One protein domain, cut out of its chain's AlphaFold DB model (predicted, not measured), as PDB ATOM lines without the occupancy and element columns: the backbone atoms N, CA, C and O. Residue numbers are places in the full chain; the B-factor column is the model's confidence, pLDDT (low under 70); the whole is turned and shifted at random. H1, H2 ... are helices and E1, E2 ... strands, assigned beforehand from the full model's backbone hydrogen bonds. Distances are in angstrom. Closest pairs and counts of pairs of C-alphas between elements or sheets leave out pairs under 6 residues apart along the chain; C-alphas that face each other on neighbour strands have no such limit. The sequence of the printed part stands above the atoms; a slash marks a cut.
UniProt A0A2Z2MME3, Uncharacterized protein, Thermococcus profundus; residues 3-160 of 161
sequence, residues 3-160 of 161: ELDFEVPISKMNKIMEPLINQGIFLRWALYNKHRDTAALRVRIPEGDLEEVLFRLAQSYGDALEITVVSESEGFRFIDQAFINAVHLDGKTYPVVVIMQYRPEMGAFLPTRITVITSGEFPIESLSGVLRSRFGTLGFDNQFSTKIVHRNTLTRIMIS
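This is residues 3 to 160 of the 161 residues of an uncharacterized protein of Thermococcus profundus (UniProt A0A2Z2MME3). One wide, twisted sheet runs through the whole domain; it curls round H2 on one face, H1 packs on that same face over E3, and H3 crosses over the opposite face. E5, the longest strand, lies in the middle of the sheet. The 158 printed residues hold three named helices and nine named strands, in the order E1 H1 E2 E3 H2 E4 E5 E6 E7 H3 E8 E9. The sheet's order is E2 E3 E1 E4 E5 E6 E7 E9 E8, all antiparallel; the class is mixed, helices and strands. The whole is compact, with a radius of gyration of the C-alphas of 15.9 A and spans of 45 by 44 by 31 A.

E4, residues 65 to 73, E5, 76 to 89, E6, 92 to 101, and E7, 113 to 119, form a meander, each strand the antiparallel neighbour of the one before. Across these pairs N 67 and O 82 are 2.8 A apart, N 83 and O 98 2.8 A, and N 99 and O 115 2.8 A. E1, residues 3 to 9, is E4's other neighbour, with N 5 and O 68 at 2.9 A. H2, residues 47 to 61, is on the sheet; its closest C-alphas to E5 are those of Ala 58 and Ile 84, 5.2 A. H1, residues 10 to 22, is on the same face, at a height of 9.5 A over the sheet. It touches H2 at a steep tilt of 43 degrees, opposite ways, with Lys 15 and Ser 60 the closest C-alphas at 5.8 A. H3, residues 124 to 135, is on the opposite face, giving three layers, helices on both faces of a sheet; its closest C-alphas to E5 are those of Val 130 and Val 87, 7.7 A. The edge strands are E2, residues 27 to 33, and E8, residues 146 to 151. E1, H1, E2; E3, residues 38 to 45, H2, E4; and E7, H3, E8 are split strand-helix-strand units, with another strand between the two, each with a right-handed crossover. O i to N i+4 pairs are within hydrogen-bond range in 5 of 9 for H1, 9 of 11 for H2 and 6 of 8 for H3.

E1 begins at C-alpha 3 (7.535, -40.785, -6.545). E5 is 40.4 A long, E6 29.0 A, E4 25.5 A and H2 21.1 A. E9, residues 154 to 159, ends at C-alpha 159 (-10.699, -37.407, -19.887).

The farthest C-alphas, of Lys 34 and Phe 144, are 48.4 A apart. The printed part has no cut. The link E6 to E7 is long, with 11 residues. Mean pLDDT of the printed part is 84.9; residues 106 to 108, 129 to 146 and 151 to 152 are under 70.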
ATOM      1  N   GLU A   3       7.668 -40.287  -7.912       95.62
ATOM      2  CA  GLU A   3       7.535 -40.785  -6.545       95.62
ATOM      3  C   GLU A   3       6.065 -40.982  -6.195       95.62
ATOM      4  O   GLU A   3       5.222 -40.172  -6.580       95.62
ATOM      5  N   LEU A   4       5.767 -42.047  -5.458       96.62
ATOM      6  CA  LEU A   4       4.439 -42.306  -4.915       96.62
ATOM      7  C   LEU A   4       4.506 -42.221  -3.398       96.62
ATOM      8  O   LEU A   4       5.315 -42.924  -2.790       96.62
ATOM      9  N   ASP A   5       3.641 -41.396  -2.821       96.69
ATOM     10  CA  ASP A   5       3.471 -41.220  -1.383       96.69
ATOM     11  C   ASP A   5       2.091 -41.699  -0.957       96.69
ATOM     12  O   ASP A   5       1.081 -41.243  -1.493       96.69
ATOM     13  N   PHE A   6       2.035 -42.602   0.015       95.75
ATOM     14  CA  PHE A   6       0.768 -43.120   0.522       95.75
ATOM     15  C   PHE A   6       0.915 -43.719   1.921       95.75
ATOM     16  O   PHE A   6       2.012 -44.072   2.355       95.75
ATOM     17  N   GLU A   7      -0.200 -43.831   2.640       96.06
ATOM     18  CA  GLU A   7      -0.263 -44.375   3.999       96.06
ATOM     19  C   GLU A   7      -1.176 -45.602   4.023       96.06
ATOM     20  O   GLU A   7      -2.307 -45.556   3.540       96.06
ATOM     21  N   VAL A   8      -0.688 -46.711   4.584       95.44
ATOM     22  CA  VAL A   8      -1.441 -47.972   4.668       95.44
ATOM     23  C   VAL A   8      -1.418 -48.551   6.081       95.44
ATOM     24  O   VAL A   8      -0.441 -48.348   6.805       95.44
ATOM     25  N   PRO A   9      -2.449 -49.316   6.487       95.81
ATOM     26  CA  PRO A   9      -2.401 -50.103   7.716       95.81
ATOM     27  C   PRO A   9      -1.217 -51.074   7.705       95.81
ATOM     28  O   PRO A   9      -0.957 -51.719   6.684       95.81
ATOM     29  N   ILE A  10      -0.546 -51.251   8.847       94.38
ATOM     30  CA  ILE A  10       0.587 -52.188   8.959       94.38
ATOM     31  C   ILE A  10       0.189 -53.610   8.564       94.38
ATOM     32  O   ILE A  10       0.935 -54.293   7.863       94.38
ATOM     33  N   SER A  11      -1.028 -54.028   8.917       93.94
ATOM     34  CA  SER A  11      -1.583 -55.338   8.556       93.94
ATOM     35  C   SER A  11      -1.670 -55.590   7.045       93.94
ATOM     36  O   SER A  11      -1.758 -56.742   6.617       93.94
ATOM     37  N   LYS A  12      -1.623 -54.536   6.220       92.44
ATOM     38  CA  LYS A  12      -1.647 -54.615   4.753       92.44
ATOM     39  C   LYS A  12      -0.300 -54.321   4.096       92.44
ATOM     40  O   LYS A  12      -0.204 -54.430   2.878       92.44
ATOM     41  N   MET A  13       0.736 -54.009   4.874       90.69
ATOM     42  CA  MET A  13       2.060 -53.643   4.364       90.69
ATOM     43  C   MET A  13       2.608 -54.681   3.379       90.69
ATOM     44  O   MET A  13       2.989 -54.340   2.264       90.69
ATOM     45  N   ASN A  14       2.565 -55.963   3.748       89.44
ATOM     46  CA  ASN A  14       3.097 -57.035   2.904       89.44
ATOM     47  C   ASN A  14       2.359 -57.151   1.563       89.44
ATOM     48  O   ASN A  14       3.007 -57.341   0.540       89.44
ATOM     49  N   LYS A  15       1.031 -56.944   1.549       88.88
ATOM     50  CA  LYS A  15       0.223 -56.977   0.317       88.88
ATOM     51  C   LYS A  15       0.639 -55.903  -0.688       88.88
ATOM     52  O   LYS A  15       0.460 -56.083  -1.885       88.88
ATOM     53  N   ILE A  16       1.167 -54.782  -0.201       88.88
ATOM     54  CA  ILE A  16       1.670 -53.690  -1.034       88.88
ATOM     55  C   ILE A  16       3.137 -53.903  -1.404       88.88
ATOM     56  O   ILE A  16       3.535 -53.662  -2.538       88.88
ATOM     57  N   MET A  17       3.953 -54.342  -0.450       89.06
ATOM     58  CA  MET A  17       5.396 -54.431  -0.633       89.06
ATOM     59  C   MET A  17       5.810 -55.559  -1.574       89.06
ATOM     60  O   MET A  17       6.730 -55.376  -2.365       89.06
ATOM     61  N   GLU A  18       5.130 -56.700  -1.522       89.00
ATOM     62  CA  GLU A  18       5.432 -57.858  -2.363       89.00
ATOM     63  C   GLU A  18       5.401 -57.550  -3.876       89.00
ATOM     64  O   GLU A  18       6.414 -57.789  -4.540       89.00
ATOM     65  N   PRO A  19       4.330 -56.965  -4.455       86.00
ATOM     66  CA  PRO A  19       4.310 -56.642  -5.882       86.00
ATOM     67  C   PRO A  19       5.366 -55.601  -6.276       86.00
ATOM     68  O   PRO A  19       5.913 -55.693  -7.373       86.00
ATOM     69  N   LEU A  20       5.690 -54.650  -5.393       89.06
ATOM     70  CA  LEU A  20       6.713 -53.635  -5.655       89.06
ATOM     71  C   LEU A  20       8.118 -54.252  -5.691       89.06
ATOM     72  O   LEU A  20       8.866 -54.042  -6.645       89.06
ATOM     73  N   ILE A  21       8.455 -55.080  -4.699       87.25
ATOM     74  CA  ILE A  21       9.751 -55.771  -4.627       87.25
ATOM     75  C   ILE A  21       9.933 -56.705  -5.828       87.25
ATOM     76  O   ILE A  21      11.008 -56.724  -6.427       87.25
ATOM     77  N   ASN A  22       8.882 -57.426  -6.231       84.12
ATOM     78  CA  ASN A  22       8.918 -58.324  -7.390       84.12
ATOM     79  C   ASN A  22       9.191 -57.594  -8.718       84.12
ATOM     80  O   ASN A  22       9.658 -58.212  -9.671       84.12
ATOM     81  N   GLN A  23       8.928 -56.288  -8.783       82.19
ATOM     82  CA  GLN A  23       9.258 -55.429  -9.924       82.19
ATOM     83  C   GLN A  23      10.608 -54.711  -9.774       82.19
ATOM     84  O   GLN A  23      10.956 -53.874 -10.603       82.19
ATOM     85  N   GLY A  24      11.374 -55.010  -8.721       84.00
ATOM     86  CA  GLY A  24      12.621 -54.309  -8.419       84.00
ATOM     87  C   GLY A  24      12.407 -52.856  -7.988       84.00
ATOM     88  O   GLY A  24      13.325 -52.044  -8.099       84.00
ATOM     89  N   ILE A  25      11.206 -52.506  -7.516       88.56
ATOM     90  CA  ILE A  25      10.894 -51.174  -6.999       88.56
ATOM     91  C   ILE A  25      11.279 -51.123  -5.526       88.56
ATOM     92  O   ILE A  25      10.806 -51.909  -4.703       88.56
ATOM     93  N   PHE A  26      12.124 -50.153  -5.186       83.69
ATOM     94  CA  PHE A  26      12.626 -49.967  -3.831       83.69
ATOM     95  C   PHE A  26      11.932 -48.800  -3.124       83.69
ATOM     96  O   PHE A  26      11.570 -47.784  -3.729       83.69
ATOM     97  N   LEU A  27      11.791 -48.935  -1.805       89.44
ATOM     98  CA  LEU A  27      11.368 -47.848  -0.931       89.44
ATOM     99  C   LEU A  27      12.460 -46.786  -0.850       89.44
ATOM    100  O   LEU A  27      13.629 -47.092  -0.619       89.44
ATOM    101  N   ARG A  28      12.056 -45.523  -0.965       92.00
ATOM    102  CA  ARG A  28      12.910 -44.384  -0.629       92.00
ATOM    103  C   ARG A  28      12.928 -44.159   0.879       92.00
ATOM    104  O   ARG A  28      13.993 -43.937   1.447       92.00
ATOM    105  N   TRP A  29      11.758 -44.210   1.513       94.38
ATOM    106  CA  TRP A  29      11.617 -44.190   2.966       94.38
ATOM    107  C   TRP A  29      10.284 -44.812   3.392       94.38
ATOM    108  O   TRP A  29       9.337 -44.896   2.610       94.38
ATOM    109  N   ALA A  30      10.230 -45.236   4.651       93.56
ATOM    110  CA  ALA A  30       9.026 -45.696   5.325       93.56
ATOM    111  C   ALA A  30       8.999 -45.104   6.739       93.56
ATOM    112  O   ALA A  30      10.020 -45.108   7.430       93.56
ATOM    113  N   LEU A  31       7.848 -44.593   7.167       95.69
ATOM    114  CA  LEU A  31       7.642 -44.036   8.500       95.69
ATOM    115  C   LEU A  31       6.485 -44.765   9.179       95.69
ATOM    116  O   LEU A  31       5.348 -44.685   8.721       95.69
ATOM    117  N   TYR A  32       6.772 -45.449  10.286       95.94
ATOM    118  CA  TYR A  32       5.743 -46.091  11.099       95.94
ATOM    119  C   TYR A  32       5.056 -45.078  12.016       95.94
ATOM    120  O   TYR A  32       5.708 -44.378  12.792       95.94
ATOM    121  N   ASN A  33       3.727 -45.044  11.967       95.25
ATOM    122  CA  ASN A  33       2.888 -44.283  12.874       95.25
ATOM    123  C   ASN A  33       2.205 -45.223  13.874       95.25
ATOM    124  O   ASN A  33       1.142 -45.789  13.614       95.25
ATOM    125  N   LYS A  34       2.791 -45.322  15.070       93.88
ATOM    126  CA  LYS A  34       2.283 -46.170  16.157       93.88
ATOM    127  C   LYS A  34       0.866 -45.812  16.616       93.88
ATOM    128  O   LYS A  34       0.146 -46.685  17.081       93.88
ATOM    129  N   HIS A  35       0.456 -44.547  16.515       95.38
ATOM    130  CA  HIS A  35      -0.856 -44.115  17.010       95.38
ATOM    131  C   HIS A  35      -2.009 -44.590  16.128       95.38
ATOM    132  O   HIS A  35      -3.093 -44.853  16.638       95.38
ATOM    133  N   ARG A  36      -1.779 -44.673  14.815       94.38
ATOM    134  CA  ARG A  36      -2.780 -45.113  13.830       94.38
ATOM    135  C   ARG A  36      -2.586 -46.562  13.389       94.38
ATOM    136  O   ARG A  36      -3.427 -47.088  12.673       94.38
ATOM    137  N   ASP A  37      -1.487 -47.175  13.815       96.25
ATOM    138  CA  ASP A  37      -1.000 -48.468  13.338       96.25
ATOM    139  C   ASP A  37      -0.893 -48.541  11.804       96.25
ATOM    140  O   ASP A  37      -1.277 -49.503  11.134       96.25
ATOM    141  N   THR A  38      -0.356 -47.464  11.239       96.88
ATOM    142  CA  THR A  38      -0.146 -47.279   9.805       96.88
ATOM    143  C   THR A  38       1.325 -47.047   9.509       96.88
ATOM    144  O   THR A  38       2.121 -46.723  10.392       96.88
ATOM    145  N   ALA A  39       1.703 -47.175   8.246       96.00
ATOM    146  CA  ALA A  39       2.989 -46.709   7.764       96.00
ATOM    147  C   ALA A  39       2.820 -45.884   6.494       96.00
ATOM    148  O   ALA A  39       2.142 -46.292   5.549       96.00
ATOM    149  N   ALA A  40       3.459 -44.719   6.509       95.94
ATOM    150  CA  ALA A  40       3.620 -43.868   5.347       95.94
ATOM    151  C   ALA A  40       4.834 -44.349   4.554       95.94
ATOM    152  O   ALA A  40       5.891 -44.627   5.126       95.94
ATOM    153  N   LEU A  41       4.675 -44.463   3.245       95.19
ATOM    154  CA  LEU A  41       5.661 -45.023   2.339       95.19
ATOM    155  C   LEU A  41       5.921 -44.028   1.222       95.19
ATOM    156  O   LEU A  41       4.976 -43.468   0.668       95.19
ATOM    157  N   ARG A  42       7.196 -43.890   0.856       95.75
ATOM    158  CA  ARG A  42       7.597 -43.295  -0.414       95.75
ATOM    159  C   ARG A  42       8.327 -44.312  -1.256       95.75
ATOM    160  O   ARG A  42       9.368 -44.828  -0.842       95.75
ATOM    161  N   VAL A  43       7.845 -44.528  -2.469       95.00
ATOM    162  CA  VAL A  43       8.512 -45.365  -3.476       95.00
ATOM    163  C   VAL A  43       8.880 -44.530  -4.686       95.00
ATOM    164  O   VAL A  43       8.206 -43.551  -4.998       95.00
ATOM    165  N   ARG A  44       9.964 -44.908  -5.362       93.69
ATOM    166  CA  ARG A  44      10.433 -44.234  -6.573       93.69
ATOM    167  C   ARG A  44      10.386 -45.209  -7.736       93.69
ATOM    168  O   ARG A  44      10.966 -46.287  -7.642       93.69
ATOM    169  N   ILE A  45       9.721 -44.816  -8.816       94.12
ATOM    170  CA  ILE A  45       9.505 -45.667  -9.990       94.12
ATOM    171  C   ILE A  45       9.846 -44.925 -11.291       94.12
ATOM    172  O   ILE A  45       9.822 -43.683 -11.335       94.12
ATOM    173  N   PRO A  46      10.177 -45.656 -12.370       91.81
ATOM    174  CA  PRO A  46      10.226 -45.080 -13.706       91.81
ATOM    175  C   PRO A  46       8.866 -44.490 -14.083       91.81
ATOM    176  O   PRO A  46       7.816 -45.038 -13.772       91.81
ATOM    177  N   GLU A  47       8.876 -43.349 -14.767       90.44
ATOM    178  CA  GLU A  47       7.634 -42.648 -15.125       90.44
ATOM    179  C   GLU A  47       6.769 -43.452 -16.104       90.44
ATOM    180  O   GLU A  47       5.545 -43.436 -16.000       90.44
ATOM    181  N   GLY A  48       7.407 -44.215 -17.000       89.56
ATOM    182  CA  GLY A  48       6.721 -45.121 -17.924       89.56
ATOM    183  C   GLY A  48       5.958 -46.256 -17.236       89.56
ATOM    184  O   GLY A  48       5.027 -46.793 -17.833       89.56
ATOM    185  N   ASP A  49       6.291 -46.559 -15.978       91.50
ATOM    186  CA  ASP A  49       5.724 -47.683 -15.232       91.50
ATOM    187  C   ASP A  49       4.587 -47.247 -14.293       91.50
ATOM    188  O   ASP A  49       3.940 -48.093 -13.680       91.50
ATOM    189  N   LEU A  50       4.305 -45.940 -14.187       92.69
ATOM    190  CA  LEU A  50       3.326 -45.376 -13.248       92.69
ATOM    191  C   LEU A  50       1.966 -46.083 -13.304       92.69
ATOM    192  O   LEU A  50       1.441 -46.514 -12.279       92.69
ATOM    193  N   GLU A  51       1.399 -46.204 -14.503       92.50
ATOM    194  CA  GLU A  51       0.073 -46.794 -14.706       92.50
ATOM    195  C   GLU A  51       0.047 -48.281 -14.319       92.50
ATOM    196  O   GLU A  51      -0.894 -48.735 -13.667       92.50
ATOM    197  N   GLU A  52       1.093 -49.032 -14.672       91.31
ATOM    198  CA  GLU A  52       1.194 -50.460 -14.361       91.31
ATOM    199  C   GLU A  52       1.388 -50.701 -12.860       91.31
ATOM    200  O   GLU A  52       0.722 -51.562 -12.279       91.31
ATOM    201  N   VAL A  53       2.265 -49.924 -12.218       92.56
ATOM    202  CA  VAL A  53       2.522 -50.014 -10.778       92.56
ATOM    203  C   VAL A  53       1.251 -49.708  -9.992       92.56
ATOM    204  O   VAL A  53       0.863 -50.496  -9.130       92.56
ATOM    205  N   LEU A  54       0.551 -48.615 -10.315       93.94
ATOM    206  CA  LEU A  54      -0.710 -48.270  -9.653       93.94
ATOM    207  C   LEU A  54      -1.780 -49.350  -9.853       93.94
ATOM    208  O   LEU A  54      -2.514 -49.671  -8.918       93.94
ATOM    209  N   PHE A  55      -1.857 -49.949 -11.043       92.56
ATOM    210  CA  PHE A  55      -2.807 -51.026 -11.312       92.56
ATOM    211  C   PHE A  55      -2.516 -52.286 -10.488       92.56
ATOM    212  O   PHE A  55      -3.428 -52.861  -9.890       92.56
ATOM    213  N   ARG A  56      -1.249 -52.697 -10.381       91.12
ATOM    214  CA  ARG A  56      -0.846 -53.842  -9.544       91.12
ATOM    215  C   ARG A  56      -1.061 -53.577  -8.058       91.12
ATOM    216  O   ARG A  56      -1.470 -54.485  -7.328       91.12
ATOM    217  N   LEU A  57      -0.838 -52.340  -7.612       92.50
ATOM    218  CA  LEU A  57      -1.185 -51.911  -6.258       92.50
ATOM    219  C   LEU A  57      -2.693 -52.043  -6.016       92.50
ATOM    220  O   LEU A  57      -3.084 -52.627  -5.010       92.50
ATOM    221  N   ALA A  58      -3.533 -51.602  -6.957       92.56
ATOM    222  CA  ALA A  58      -4.987 -51.769  -6.877       92.56
ATOM    223  C   ALA A  58      -5.404 -53.243  -6.779       92.56
ATOM    224  O   ALA A  58      -6.226 -53.596  -5.933       92.56
ATOM    225  N   GLN A  59      -4.796 -54.114  -7.592       91.56
ATOM    226  CA  GLN A  59      -5.043 -55.559  -7.555       91.56
ATOM    227  C   GLN A  59      -4.673 -56.191  -6.211       91.56
ATOM    228  O   GLN A  59      -5.413 -57.030  -5.702       91.56
ATOM    229  N   SER A  60      -3.532 -55.799  -5.643       91.12
ATOM    230  CA  SER A  60      -2.975 -56.449  -4.453       91.12
ATOM    231  C   SER A  60      -3.572 -55.901  -3.155       91.12
ATOM    232  O   SER A  60      -3.776 -56.640  -2.190       91.12
ATOM    233  N   TYR A  61      -3.877 -54.602  -3.122       92.00
ATOM    234  CA  TYR A  61      -4.439 -53.940  -1.949       92.00
ATOM    235  C   TYR A  61      -5.913 -54.289  -1.738       92.00
ATOM    236  O   TYR A  61      -6.319 -54.552  -0.606       92.00
ATOM    237  N   GLY A  62      -6.693 -54.316  -2.827       87.44
ATOM    238  CA  GLY A  62      -8.095 -54.742  -2.825       87.44
ATOM    239  C   GLY A  62      -9.073 -53.799  -2.119       87.44
ATOM    240  O   GLY A  62     -10.213 -54.186  -1.907       87.44
ATOM    241  N   ASP A  63      -8.653 -52.584  -1.764       89.25
ATOM    242  CA  ASP A  63      -9.460 -51.588  -1.054       89.25
ATOM    243  C   ASP A  63      -9.182 -50.169  -1.581       89.25
ATOM    244  O   ASP A  63      -8.335 -49.968  -2.453       89.25
ATOM    245  N   ALA A  64      -9.902 -49.175  -1.057       90.94
ATOM    246  CA  ALA A  64      -9.676 -47.771  -1.382       90.94
ATOM    247  C   ALA A  64      -8.351 -47.260  -0.789       90.94
ATOM    248  O   ALA A  64      -8.121 -47.393   0.418       90.94
ATOM    249  N   LEU A  65      -7.499 -46.648  -1.613       93.00
ATOM    250  CA  LEU A  65      -6.275 -45.974  -1.173       93.00
ATOM    251  C   LEU A  65      -6.006 -44.738  -2.033       93.00
ATOM    252  O   LEU A  65      -6.106 -44.776  -3.260       93.00
ATOM    253  N   GLU A  66      -5.648 -43.651  -1.360       95.06
ATOM    254  CA  GLU A  66      -5.171 -42.420  -1.979       95.06
ATOM    255  C   GLU A  66      -3.642 -42.421  -2.020       95.06
ATOM    256  O   GLU A  66      -2.970 -42.798  -1.057       95.06
ATOM    257  N   ILE A  67      -3.104 -42.009  -3.161       96.56
ATOM    258  CA  ILE A  67      -1.683 -41.978  -3.464       96.56
ATOM    259  C   ILE A  67      -1.368 -40.600  -4.035       96.56
ATOM    260  O   ILE A  67      -1.927 -40.191  -5.050       96.56
ATOM    261  N   THR A  68      -0.445 -39.884  -3.409       96.81
ATOM    262  CA  THR A  68       0.118 -38.665  -3.990       96.81
ATOM    263  C   THR A  68       1.202 -39.053  -4.986       96.81
ATOM    264  O   THR A  68       2.093 -39.844  -4.673       96.81
ATOM    265  N   VAL A  69       1.129 -38.500  -6.192       96.38
ATOM    266  CA  VAL A  69       2.065 -38.761  -7.284       96.38
ATOM    267  C   VAL A  69       2.917 -37.514  -7.483       96.38
ATOM    268  O   VAL A  69       2.417 -36.459  -7.859       96.38
ATOM    269  N   VAL A  70       4.215 -37.623  -7.219       94.62
ATOM    270  CA  VAL A  70       5.159 -36.509  -7.324       94.62
ATOM    271  C   VAL A  70       6.067 -36.732  -8.521       94.62
ATOM    272  O   VAL A  70       6.877 -37.660  -8.526       94.62
ATOM    273  N   SER A  71       5.976 -35.865  -9.523       92.75
ATOM    274  CA  SER A  71       6.875 -35.873 -10.678       92.75
ATOM    275  C   SER A  71       7.652 -34.564 -10.783       92.75
ATOM    276  O   SER A  71       7.245 -33.521 -10.270       92.75
ATOM    277  N   GLU A  72       8.812 -34.628 -11.428       89.44
ATOM    278  CA  GLU A  72       9.634 -33.461 -11.735       89.44
ATOM    279  C   GLU A  72       9.883 -33.432 -13.242       89.44
ATOM    280  O   GLU A  72      10.387 -34.403 -13.807       89.44
ATOM    281  N   SER A  73       9.521 -32.325 -13.888       85.44
ATOM    282  CA  SER A  73       9.751 -32.098 -15.315       85.44
ATOM    283  C   SER A  73      10.114 -30.636 -15.544       85.44
ATOM    284  O   SER A  73       9.497 -29.748 -14.968       85.44
ATOM    285  N   GLU A  74      11.135 -30.384 -16.366       84.12
ATOM    286  CA  GLU A  74      11.582 -29.028 -16.745       84.12
ATOM    287  C   GLU A  74      11.889 -28.098 -15.550       84.12
ATOM    288  O   GLU A  74      11.721 -26.886 -15.620       84.12
ATOM    289  N   GLY A  75      12.347 -28.663 -14.426       80.94
ATOM    290  CA  GLY A  75      12.626 -27.908 -13.198       80.94
ATOM    291  C   GLY A  75      11.384 -27.571 -12.363       80.94
ATOM    292  O   GLY A  75      11.516 -26.992 -11.287       80.94
ATOM    293  N   PHE A  76      10.196 -27.977 -12.812       83.69
ATOM    294  CA  PHE A  76       8.950 -27.866 -12.066       83.69
ATOM    295  C   PHE A  76       8.608 -29.179 -11.376       83.69
ATOM    296  O   PHE A  76       8.785 -30.269 -11.926       83.69
ATOM    297  N   ARG A  77       8.080 -29.060 -10.156       87.38
ATOM    298  CA  ARG A  77       7.551 -30.180  -9.383       87.38
ATOM    299  C   ARG A  77       6.033 -30.209  -9.517       87.38
ATOM    300  O   ARG A  77       5.367 -29.253  -9.126       87.38
ATOM    301  N   PHE A  78       5.506 -31.310 -10.034       89.50
ATOM    302  CA  PHE A  78       4.076 -31.544 -10.193       89.50
ATOM    303  C   PHE A  78       3.588 -32.499  -9.106       89.50
ATOM    304  O   PHE A  78       4.263 -33.473  -8.762       89.50
ATOM    305  N   ILE A  79       2.424 -32.182  -8.542       90.88
ATOM    306  CA  ILE A  79       1.756 -32.982  -7.517       90.88
ATOM    307  C   ILE A  79       0.404 -33.388  -8.091       90.88
ATOM    308  O   ILE A  79      -0.517 -32.577  -8.175       90.88
ATOM    309  N   ASP A  80       0.330 -34.642  -8.509       93.62
ATOM    310  CA  ASP A  80      -0.865 -35.302  -9.014       93.62
ATOM    311  C   ASP A  80      -1.456 -36.200  -7.904       93.62
ATOM    312  O   ASP A  80      -0.794 -36.512  -6.908       93.62
ATOM    313  N   GLN A  81      -2.705 -36.637  -8.061       93.69
ATOM    314  CA  GLN A  81      -3.342 -37.598  -7.152       93.69
ATOM    315  C   GLN A  81      -3.721 -38.868  -7.903       93.69
ATOM    316  O   GLN A  81      -4.171 -38.820  -9.043       93.69
ATOM    317  N   ALA A  82      -3.572 -40.016  -7.256       95.12
ATOM    318  CA  ALA A  82      -4.072 -41.290  -7.734       95.12
ATOM    319  C   ALA A  82      -4.944 -41.943  -6.661       95.12
ATOM    320  O   ALA A  82      -4.584 -42.009  -5.491       95.12
ATOM    321  N   PHE A  83      -6.090 -42.461  -7.075       92.81
ATOM    322  CA  PHE A  83      -7.017 -43.201  -6.234       92.81
ATOM    323  C   PHE A  83      -7.105 -44.619  -6.767       92.81
ATOM    324  O   PHE A  83      -7.523 -44.825  -7.906       92.81
ATOM    325  N   ILE A  84      -6.734 -45.600  -5.953       92.50
ATOM    326  CA  ILE A  84      -6.971 -47.009  -6.262       92.50
ATOM    327  C   ILE A  84      -8.200 -47.490  -5.499       92.50
ATOM    328  O   ILE A  84      -8.435 -47.081  -4.365       92.50
ATOM    329  N   ASN A  85      -9.009 -48.325  -6.137       89.31
ATOM    330  CA  ASN A  85     -10.235 -48.882  -5.587       89.31
ATOM    331  C   ASN A  85     -10.469 -50.299  -6.116       89.31
ATOM    332  O   ASN A  85     -10.007 -50.663  -7.198       89.31
ATOM    333  N   ALA A  86     -11.263 -51.067  -5.374       88.44
ATOM    334  CA  ALA A  86     -11.844 -52.320  -5.829       88.44
ATOM    335  C   ALA A  86     -13.346 -52.130  -6.073       88.44
ATOM    336  O   ALA A  86     -14.071 -51.590  -5.235       88.44
ATOM    337  N   VAL A  87     -13.810 -52.557  -7.243       86.88
ATOM    338  CA  VAL A  87     -15.209 -52.453  -7.660       86.88
ATOM    339  C   VAL A  87     -15.775 -53.853  -7.807       86.88
ATOM    340  O   VAL A  87     -15.270 -54.648  -8.595       86.88
ATOM    341  N   HIS A  88     -16.828 -54.148  -7.052       86.69
ATOM    342  CA  HIS A  88     -17.509 -55.435  -7.109       86.69
ATOM    343  C   HIS A  88     -18.708 -55.345  -8.052       86.69
ATOM    344  O   HIS A  88     -19.621 -54.556  -7.815       86.69
ATOM    345  N   LEU A  89     -18.694 -56.147  -9.113       84.94
ATOM    346  CA  LEU A  89     -19.750 -56.207 -10.120       84.94
ATOM    347  C   LEU A  89     -19.956 -57.665 -10.536       84.94
ATOM    348  O   LEU A  89     -18.988 -58.356 -10.855       84.94
ATOM    349  N   ASP A  90     -21.203 -58.134 -10.492       85.50
ATOM    350  CA  ASP A  90     -21.604 -59.495 -10.883       85.50
ATOM    351  C   ASP A  90     -20.746 -60.609 -10.255       85.50
ATOM    352  O   ASP A  90     -20.340 -61.571 -10.904       85.50
ATOM    353  N   GLY A  91     -20.410 -60.455  -8.969       83.94
ATOM    354  CA  GLY A  91     -19.593 -61.420  -8.222       83.94
ATOM    355  C   GLY A  91     -18.098 -61.416  -8.570       83.94
ATOM    356  O   GLY A  91     -17.333 -62.164  -7.964       83.94
ATOM    357  N   LYS A  92     -17.657 -60.559  -9.497       87.94
ATOM    358  CA  LYS A  92     -16.244 -60.317  -9.807       87.94
ATOM    359  C   LYS A  92     -15.759 -59.024  -9.153       87.94
ATOM    360  O   LYS A  92     -16.518 -58.076  -8.963       87.94
ATOM    361  N   THR A  93     -14.471 -58.986  -8.820       88.25
ATOM    362  CA  THR A  93     -13.806 -57.790  -8.290       88.25
ATOM    363  C   THR A  93     -12.870 -57.233  -9.341       88.25
ATOM    364  O   THR A  93     -12.003 -57.950  -9.838       88.25
ATOM    365  N   TYR A  94     -13.026 -55.953  -9.650       90.00
ATOM    366  CA  TYR A  94     -12.220 -55.264 -10.636       90.00
ATOM    367  C   TYR A  94     -11.390 -54.154  -9.983       90.00
ATOM    368  O   TYR A  94     -11.954 -53.302  -9.292       90.00
ATOM    369  N   PRO A  95     -10.066 -54.129 -10.205       91.44
ATOM    370  CA  PRO A  95      -9.227 -53.009  -9.798       91.44
ATOM    371  C   PRO A  95      -9.547 -51.784 -10.660       91.44
ATOM    372  O   PRO A  95      -9.595 -51.874 -11.886       91.44
ATOM    373  N   VAL A  96      -9.727 -50.633 -10.021       91.06
ATOM    374  CA  VAL A  96      -9.905 -49.346 -10.694       91.06
ATOM    375  C   VAL A  96      -8.897 -48.357 -10.136       91.06
ATOM    376  O   VAL A  96      -8.812 -48.159  -8.928       91.06
ATOM    377  N   VAL A  97      -8.151 -47.719 -11.029       93.00
ATOM    378  CA  VAL A  97      -7.230 -46.625 -10.722       93.00
ATOM    379  C   VAL A  97      -7.765 -45.361 -11.373       93.00
ATOM    380  O   VAL A  97      -8.135 -45.384 -12.543       93.00
ATOM    381  N   VAL A  98      -7.777 -44.255 -10.641       91.81
ATOM    382  CA  VAL A  98      -8.104 -42.923 -11.156       91.81
ATOM    383  C   VAL A  98      -6.944 -41.993 -10.854       91.81
ATOM    384  O   VAL A  98      -6.652 -41.743  -9.694       91.81
ATOM    385  N   ILE A  99      -6.289 -41.478 -11.887       93.38
ATOM    386  CA  ILE A  99      -5.190 -40.515 -11.797       93.38
ATOM    387  C   ILE A  99      -5.738 -39.142 -12.174       93.38
ATOM    388  O   ILE A  99      -6.253 -38.965 -13.276       93.38
ATOM    389  N   MET A 100      -5.612 -38.176 -11.278       91.19
ATOM    390  CA  MET A 100      -5.982 -36.780 -11.454       91.19
ATOM    391  C   MET A 100      -4.712 -35.945 -11.586       91.19
ATOM    392  O   MET A 100      -3.911 -35.873 -10.655       91.19
ATOM    393  N   GLN A 101      -4.525 -35.342 -12.759       90.44
ATOM    394  CA  GLN A 101      -3.346 -34.544 -13.062       90.44
ATOM    395  C   GLN A 101      -3.640 -33.057 -12.948       90.44
ATOM    396  O   GLN A 101      -4.530 -32.538 -13.630       90.44
ATOM    397  N   TYR A 102      -2.847 -32.357 -12.150       87.38
ATOM    398  CA  TYR A 102      -2.998 -30.927 -11.915       87.38
ATOM    399  C   TYR A 102      -1.891 -30.164 -12.630       87.38
ATOM    400  O   TYR A 102      -0.760 -30.638 -12.784       87.38
ATOM    401  N   ARG A 103      -2.226 -28.974 -13.121       83.19
ATOM    402  CA  ARG A 103      -1.264 -28.088 -13.774       83.19
ATOM    403  C   ARG A 103      -1.351 -26.708 -13.133       83.19
ATOM    404  O   ARG A 103      -2.468 -26.212 -12.968       83.19
ATOM    405  N   PRO A 104      -0.213 -26.104 -12.744       73.94
ATOM    406  CA  PRO A 104      -0.208 -24.812 -12.059       73.94
ATOM    407  C   PRO A 104      -0.983 -23.721 -12.806       73.94
ATOM    408  O   PRO A 104      -1.636 -22.892 -12.177       73.94
ATOM    409  N   GLU A 105      -0.965 -23.751 -14.139       73.44
ATOM    410  CA  GLU A 105      -1.563 -22.739 -15.013       73.44
ATOM    411  C   GLU A 105      -3.100 -22.731 -14.965       73.44
ATOM    412  O   GLU A 105      -3.717 -21.723 -15.300       73.44
ATOM    413  N   MET A 106      -3.724 -23.834 -14.534       67.12
ATOM    414  CA  MET A 106      -5.183 -23.987 -14.451       67.12
ATOM    415  C   MET A 106      -5.732 -23.922 -13.016       67.12
ATOM    416  O   MET A 106      -6.939 -24.044 -12.806       67.12
ATOM    417  N   GLY A 107      -4.863 -23.675 -12.032       64.50
ATOM    418  CA  GLY A 107      -5.212 -23.642 -10.613       64.50
ATOM    419  C   GLY A 107      -5.189 -25.024  -9.944       64.50
ATOM    420  O   GLY A 107      -5.389 -26.059 -10.568       64.50
ATOM    421  N   ALA A 108      -4.947 -25.041  -8.632       63.72
ATOM    422  CA  ALA A 108      -4.684 -26.265  -7.864       63.72
ATOM    423  C   ALA A 108      -5.929 -27.114  -7.530       63.72
ATOM    424  O   ALA A 108      -5.809 -28.141  -6.871       63.72
ATOM    425  N   PHE A 109      -7.126 -26.681  -7.937       70.19
ATOM    426  CA  PHE A 109      -8.389 -27.274  -7.478       70.19
ATOM    427  C   PHE A 109      -9.112 -28.103  -8.542       70.19
ATOM    428  O   PHE A 109     -10.037 -28.838  -8.204       70.19
ATOM    429  N   LEU A 110      -8.706 -28.001  -9.812       75.44
ATOM    430  CA  LEU A 110      -9.335 -28.717 -10.920       75.44
ATOM    431  C   LEU A 110      -8.286 -29.534 -11.678       75.44
ATOM    432  O   LEU A 110      -7.276 -28.972 -12.112       75.44
ATOM    433  N   PRO A 111      -8.490 -30.853 -11.847       83.06
ATOM    434  CA  PRO A 111      -7.580 -31.649 -12.648       83.06
ATOM    435  C   PRO A 111      -7.711 -31.259 -14.121       83.06
ATOM    436  O   PRO A 111      -8.803 -31.169 -14.669       83.06
ATOM    437  N   THR A 112      -6.572 -31.078 -14.775       85.31
ATOM    438  CA  THR A 112      -6.465 -30.831 -16.223       85.31
ATOM    439  C   THR A 112      -6.589 -32.102 -17.054       85.31
ATOM    440  O   THR A 112      -6.903 -32.059 -18.242       85.31
ATOM    441  N   ARG A 113      -6.326 -33.256 -16.436       87.56
ATOM    442  CA  ARG A 113      -6.520 -34.569 -17.045       87.56
ATOM    443  C   ARG A 113      -6.903 -35.579 -15.984       87.56
ATOM    444  O   ARG A 113      -6.294 -35.625 -14.919       87.56
ATOM    445  N   ILE A 114      -7.858 -36.433 -16.313       87.62
ATOM    446  CA  ILE A 114      -8.237 -37.585 -15.503       87.62
ATOM    447  C   ILE A 114      -7.971 -38.840 -16.328       87.62
ATOM    448  O   ILE A 114      -8.422 -38.948 -17.465       87.62
ATOM    449  N   THR A 115      -7.215 -39.784 -15.779       90.44
ATOM    450  CA  THR A 115      -6.941 -41.080 -16.410       90.44
ATOM    451  C   THR A 115      -7.502 -42.189 -15.542       90.44
ATOM    452  O   THR A 115      -7.140 -42.312 -14.380       90.44
ATOM    453  N   VAL A 116      -8.373 -43.007 -16.111       89.88
ATOM    454  CA  VAL A 116      -8.996 -44.147 -15.446       89.88
ATOM    455  C   VAL A 116      -8.405 -45.417 -16.039       89.88
ATOM    456  O   VAL A 116      -8.362 -45.567 -17.259       89.88
ATOM    457  N   ILE A 117      -7.935 -46.325 -15.190       91.38
ATOM    458  CA  ILE A 117      -7.344 -47.600 -15.593       91.38
ATOM    459  C   ILE A 117      -8.118 -48.710 -14.897       91.38
ATOM    460  O   ILE A 117      -8.323 -48.673 -13.685       91.38
ATOM    461  N   THR A 118      -8.556 -49.699 -15.662       91.00
ATOM    462  CA  THR A 118      -9.265 -50.873 -15.150       91.00
ATOM    463  C   THR A 118      -8.892 -52.113 -15.962       91.00
ATOM    464  O   THR A 118      -8.168 -52.022 -16.956       91.00
ATOM    465  N   SER A 119      -9.365 -53.281 -15.535       88.06
ATOM    466  CA  SER A 119      -9.226 -54.525 -16.298       88.06
ATOM    467  C   SER A 119      -9.894 -54.413 -17.675       88.06
ATOM    468  O   SER A 119     -10.943 -53.787 -17.823       88.06
ATOM    469  N   GLY A 120      -9.324 -55.080 -18.678       83.56
ATOM    470  CA  GLY A 120      -9.902 -55.227 -20.015       83.56
ATOM    471  C   GLY A 120     -11.281 -55.891 -20.014       83.56
ATOM    472  O   GLY A 120     -12.086 -55.625 -20.897       83.56
ATOM    473  N   GLU A 121     -11.571 -56.702 -18.995       85.19
ATOM    474  CA  GLU A 121     -12.868 -57.366 -18.815       85.19
ATOM    475  C   GLU A 121     -13.926 -56.475 -18.146       85.19
ATOM    476  O   GLU A 121     -15.071 -56.896 -18.002       85.19
ATOM    477  N   PHE A 122     -13.562 -55.271 -17.690       82.38
ATOM    478  CA  PHE A 122     -14.496 -54.396 -16.987       82.38
ATOM    479  C   PHE A 122     -15.615 -53.920 -17.930       82.38
ATOM    480  O   PHE A 122     -15.312 -53.298 -18.954       82.38
ATOM    481  N   PRO A 123     -16.903 -54.116 -17.585       83.69
ATOM    482  CA  PRO A 123     -18.010 -53.609 -18.391       83.69
ATOM    483  C   PRO A 123     -18.006 -52.075 -18.426       83.69
ATOM    484  O   PRO A 123     -18.364 -51.418 -17.448       83.69
ATOM    485  N   ILE A 124     -17.599 -51.481 -19.554       76.75
ATOM    486  CA  ILE A 124     -17.419 -50.020 -19.697       76.75
ATOM    487  C   ILE A 124     -18.703 -49.256 -19.358       76.75
ATOM    488  O   ILE A 124     -18.650 -48.208 -18.720       76.75
ATOM    489  N   GLU A 125     -19.862 -49.810 -19.710       75.62
ATOM    490  CA  GLU A 125     -21.182 -49.238 -19.414       75.62
ATOM    491  C   GLU A 125     -21.407 -49.019 -17.907       75.62
ATOM    492  O   GLU A 125     -22.049 -48.053 -17.496       75.62
ATOM    493  N   SER A 126     -20.812 -49.874 -17.069       78.38
ATOM    494  CA  SER A 126     -20.888 -49.775 -15.607       78.38
ATOM    495  C   SER A 126     -19.899 -48.764 -15.023       78.38
ATOM    496  O   SER A 126     -20.068 -48.314 -13.888       78.38
ATOM    497  N   LEU A 127     -18.872 -48.364 -15.781       75.56
ATOM    498  CA  LEU A 127     -17.804 -47.495 -15.283       75.56
ATOM    499  C   LEU A 127     -18.331 -46.098 -14.962       75.56
ATOM    500  O   LEU A 127     -17.959 -45.514 -13.949       75.56
ATOM    501  N   SER A 128     -19.249 -45.597 -15.787       70.38
ATOM    502  CA  SER A 128     -19.950 -44.325 -15.595       70.38
ATOM    503  C   SER A 128     -20.670 -44.248 -14.260       70.38
ATOM    504  O   SER A 128     -20.516 -43.268 -13.534       70.38
ATOM    505  N   GLY A 129     -21.409 -45.298 -13.900       69.69
ATOM    506  CA  GLY A 129     -22.095 -45.366 -12.610       69.69
ATOM    507  C   GLY A 129     -21.113 -45.409 -11.442       69.69
ATOM    508  O   GLY A 129     -21.267 -44.678 -10.464       69.69
ATOM    509  N   VAL A 130     -20.056 -46.212 -11.575       69.75
ATOM    510  CA  VAL A 130     -19.023 -46.367 -10.547       69.75
ATOM    511  C   VAL A 130     -18.277 -45.060 -10.303       69.75
ATOM    512  O   VAL A 130     -18.176 -44.631  -9.152       69.75
ATOM    513  N   LEU A 131     -17.807 -44.385 -11.356       69.38
ATOM    514  CA  LEU A 131     -17.097 -43.121 -11.193       69.38
ATOM    515  C   LEU A 131     -18.001 -42.030 -10.640       69.38
ATOM    516  O   LEU A 131     -17.576 -41.315  -9.737       69.38
ATOM    517  N   ARG A 132     -19.257 -41.952 -11.094       69.69
ATOM    518  CA  ARG A 132     -20.207 -40.987 -10.534       69.69
ATOM    519  C   ARG A 132     -20.450 -41.207  -9.043       69.69
ATOM    520  O   ARG A 132     -20.482 -40.255  -8.271       69.69
ATOM    521  N   SER A 133     -20.570 -42.466  -8.620       67.12
ATOM    522  CA  SER A 133     -20.805 -42.806  -7.212       67.12
ATOM    523  C   SER A 133     -19.614 -42.504  -6.294       67.12
ATOM    524  O   SER A 133     -19.812 -42.184  -5.125       67.12
ATOM    525  N   ARG A 134     -18.379 -42.614  -6.804       66.44
ATOM    526  CA  ARG A 134     -17.147 -42.498  -6.004       66.44
ATOM    527  C   ARG A 134     -16.468 -41.136  -6.110       66.44
ATOM    528  O   ARG A 134     -15.817 -40.724  -5.160       66.44
ATOM    529  N   PHE A 135     -16.628 -40.454  -7.238       62.47
ATOM    530  CA  PHE A 135     -15.915 -39.219  -7.570       62.47
ATOM    531  C   PHE A 135     -16.857 -38.068  -7.977       62.47
ATOM    532  O   PHE A 135     -16.392 -37.018  -8.414       62.47
ATOM    533  N   GLY A 136     -18.177 -38.229  -7.825       64.38
ATOM    534  CA  GLY A 136     -19.160 -37.162  -8.041       64.38
ATOM    535  C   GLY A 136     -19.471 -36.901  -9.517       64.38
ATOM    536  O   GLY A 136     -19.780 -37.815 -10.272       64.38
ATOM    537  N   THR A 137     -19.429 -35.647  -9.965       58.31
ATOM    538  CA  THR A 137     -19.778 -35.227 -11.340       58.31
ATOM    539  C   THR A 137     -18.729 -35.586 -12.404       58.31
ATOM    540  O   THR A 137     -18.644 -34.924 -13.436       58.31
ATOM    541  N   LEU A 138     -17.955 -36.660 -12.215       57.94
ATOM    542  CA  LEU A 138     -17.174 -37.263 -13.297       57.94
ATOM    543  C   LEU A 138     -18.125 -38.013 -14.242       57.94
ATOM    544  O   LEU A 138     -18.342 -39.218 -14.126       57.94
ATOM    545  N   GLY A 139     -18.766 -37.264 -15.138       51.62
ATOM    546  CA  GLY A 139     -19.595 -37.787 -16.219       51.62
ATOM    547  C   GLY A 139     -18.777 -38.007 -17.489       51.62
ATOM    548  O   GLY A 139     -18.014 -37.141 -17.901       51.62
ATOM    549  N   PHE A 140     -18.972 -39.152 -18.139       55.31
ATOM    550  CA  PHE A 140     -18.370 -39.497 -19.436       55.31
ATOM    551  C   PHE A 140     -19.146 -38.926 -20.632       55.31
ATOM    552  O   PHE A 140     -18.962 -39.349 -21.771       55.31
ATOM    553  N   ASP A 141     -20.060 -37.994 -20.378       53.94
ATOM    554  CA  ASP A 141     -21.118 -37.648 -21.327       53.94
ATOM    555  C   ASP A 141     -20.597 -36.816 -22.511       53.94
ATOM    556  O   ASP A 141     -21.285 -36.662 -23.517       53.94
ATOM    557  N   ASN A 142     -19.355 -36.322 -22.428       54.25
ATOM    558  CA  ASN A 142     -18.718 -35.550 -23.485       54.25
ATOM    559  C   ASN A 142     -17.698 -36.402 -24.264       54.25
ATOM    560  O   ASN A 142     -16.492 -36.388 -23.990       54.25
ATOM    561  N   GLN A 143     -18.190 -37.148 -25.261       51.62
ATOM    562  CA  GLN A 143     -17.398 -38.061 -26.105       51.62
ATOM    563  C   GLN A 143     -16.207 -37.376 -26.807       51.62
ATOM    564  O   GLN A 143     -15.208 -38.031 -27.088       51.62
ATOM    565  N   PHE A 144     -16.260 -36.056 -27.026       47.06
ATOM    566  CA  PHE A 144     -15.169 -35.278 -27.634       47.06
ATOM    567  C   PHE A 144     -13.944 -35.091 -26.721       47.06
ATOM    568  O   PHE A 144     -12.863 -34.768 -27.206       47.06
ATOM    569  N   SER A 145     -14.099 -35.315 -25.414       62.84
ATOM    570  CA  SER A 145     -13.040 -35.163 -24.402       62.84
ATOM    571  C   SER A 145     -12.496 -36.495 -23.878       62.84
ATOM    572  O   SER A 145     -11.533 -36.508 -23.105       62.84
ATOM    573  N   THR A 146     -13.105 -37.614 -24.296       69.06
ATOM    574  CA  THR A 146     -12.826 -38.951 -23.764       69.06
ATOM    575  C   THR A 146     -12.108 -39.811 -24.798       69.06
ATOM    576  O   THR A 146     -12.612 -40.041 -25.895       69.06
ATOM    577  N   LYS A 147     -10.938 -40.344 -24.442       78.06
ATOM    578  CA  LYS A 147     -10.173 -41.273 -25.285       78.06
ATOM    579  C   LYS A 147      -9.985 -42.606 -24.574       78.06
ATOM    580  O   LYS A 147      -9.295 -42.671 -23.558       78.06
ATOM    581  N   ILE A 148     -10.555 -43.667 -25.146       77.44
ATOM    582  CA  ILE A 148     -10.419 -45.047 -24.661       77.44
ATOM    583  C   ILE A 148      -9.311 -45.744 -25.450       77.44
ATOM    584  O   ILE A 148      -9.277 -45.692 -26.678       77.44
ATOM    585  N   VAL A 149      -8.379 -46.376 -24.743       79.50
ATOM    586  CA  VAL A 149      -7.280 -47.152 -25.315       79.50
ATOM    587  C   VAL A 149      -7.214 -48.493 -24.596       79.50
ATOM    588  O   VAL A 149      -7.008 -48.544 -23.385       79.50
ATOM    589  N   HIS A 150      -7.336 -49.581 -25.350       76.06
ATOM    590  CA  HIS A 150      -7.091 -50.927 -24.842       76.06
ATOM    591  C   HIS A 150      -5.607 -51.263 -25.014       76.06
ATOM    592  O   HIS A 150      -5.064 -51.156 -26.115       76.06
ATOM    593  N   ARG A 151      -4.932 -51.638 -23.924       67.88
ATOM    594  CA  ARG A 151      -3.542 -52.117 -23.930       67.88
ATOM    595  C   ARG A 151      -3.473 -53.421 -23.147       67.88
ATOM    596  O   ARG A 151      -3.573 -53.410 -21.924       67.88
ATOM    597  N   ASN A 152      -3.255 -54.533 -23.847       67.56
ATOM    598  CA  ASN A 152      -3.190 -55.872 -23.257       67.56
ATOM    599  C   ASN A 152      -4.446 -56.175 -22.412       67.56
ATOM    600  O   ASN A 152      -5.561 -56.102 -22.918       67.56
ATOM    601  N   THR A 153      -4.265 -56.481 -21.126       73.06
ATOM    602  CA  THR A 153      -5.321 -56.755 -20.141       73.06
ATOM    603  C   THR A 153      -5.869 -55.494 -19.466       73.06
ATOM    604  O   THR A 153      -6.614 -55.615 -18.497       73.06
ATOM    605  N   LEU A 154      -5.485 -54.294 -19.920       82.75
ATOM    606  CA  LEU A 154      -5.871 -53.014 -19.325       82.75
ATOM    607  C   LEU A 154      -6.730 -52.193 -20.286       82.75
ATOM    608  O   LEU A 154      -6.428 -52.053 -21.475       82.75
ATOM    609  N   THR A 155      -7.757 -51.564 -19.731       83.50
ATOM    610  CA  THR A 155      -8.518 -50.500 -20.381       83.50
ATOM    611  C   THR A 155      -8.119 -49.174 -19.749       83.50
ATOM    612  O   THR A 155      -8.265 -48.990 -18.541       83.50
ATOM    613  N   ARG A 156      -7.614 -48.252 -20.573       86.88
ATOM    614  CA  ARG A 156      -7.221 -46.894 -20.187       86.88
ATOM    615  C   ARG A 156      -8.196 -45.892 -20.787       86.88
ATOM    616  O   ARG A 156      -8.419 -45.899 -21.995       86.88
ATOM    617  N   ILE A 157      -8.738 -45.005 -19.967       83.12
ATOM    618  CA  ILE A 157      -9.718 -44.000 -20.376       83.12
ATOM    619  C   ILE A 157      -9.211 -42.640 -19.922       83.12
ATOM    620  O   ILE A 157      -9.056 -42.395 -18.732       83.12
ATOM    621  N   MET A 158      -8.907 -41.766 -20.874       83.50
ATOM    622  CA  MET A 158      -8.431 -40.409 -20.611       83.50
ATOM    623  C   MET A 158      -9.566 -39.417 -20.812       83.50
ATOM    624  O   MET A 158     -10.261 -39.498 -21.820       83.50
ATOM    625  N   ILE A 159      -9.698 -38.472 -19.891       79.81
ATOM    626  CA  ILE A 159     -10.699 -37.407 -19.887       79.81
ATOM    627  C   ILE A 159      -9.953 -36.083 -19.708       79.81
ATOM    628  O   ILE A 159      -9.082 -35.979 -18.842       79.81
ATOM    629  N   SER A 160     -10.271 -35.089 -20.532       77.62
ATOM    630  CA  SER A 160      -9.767 -33.714 -20.385       77.62
ATOM    631  C   SER A 160     -10.956 -32.809 -20.042       77.62
ATOM    632  O   SER A 160     -11.770 -32.586 -20.939       77.62
TER     633      SER A 160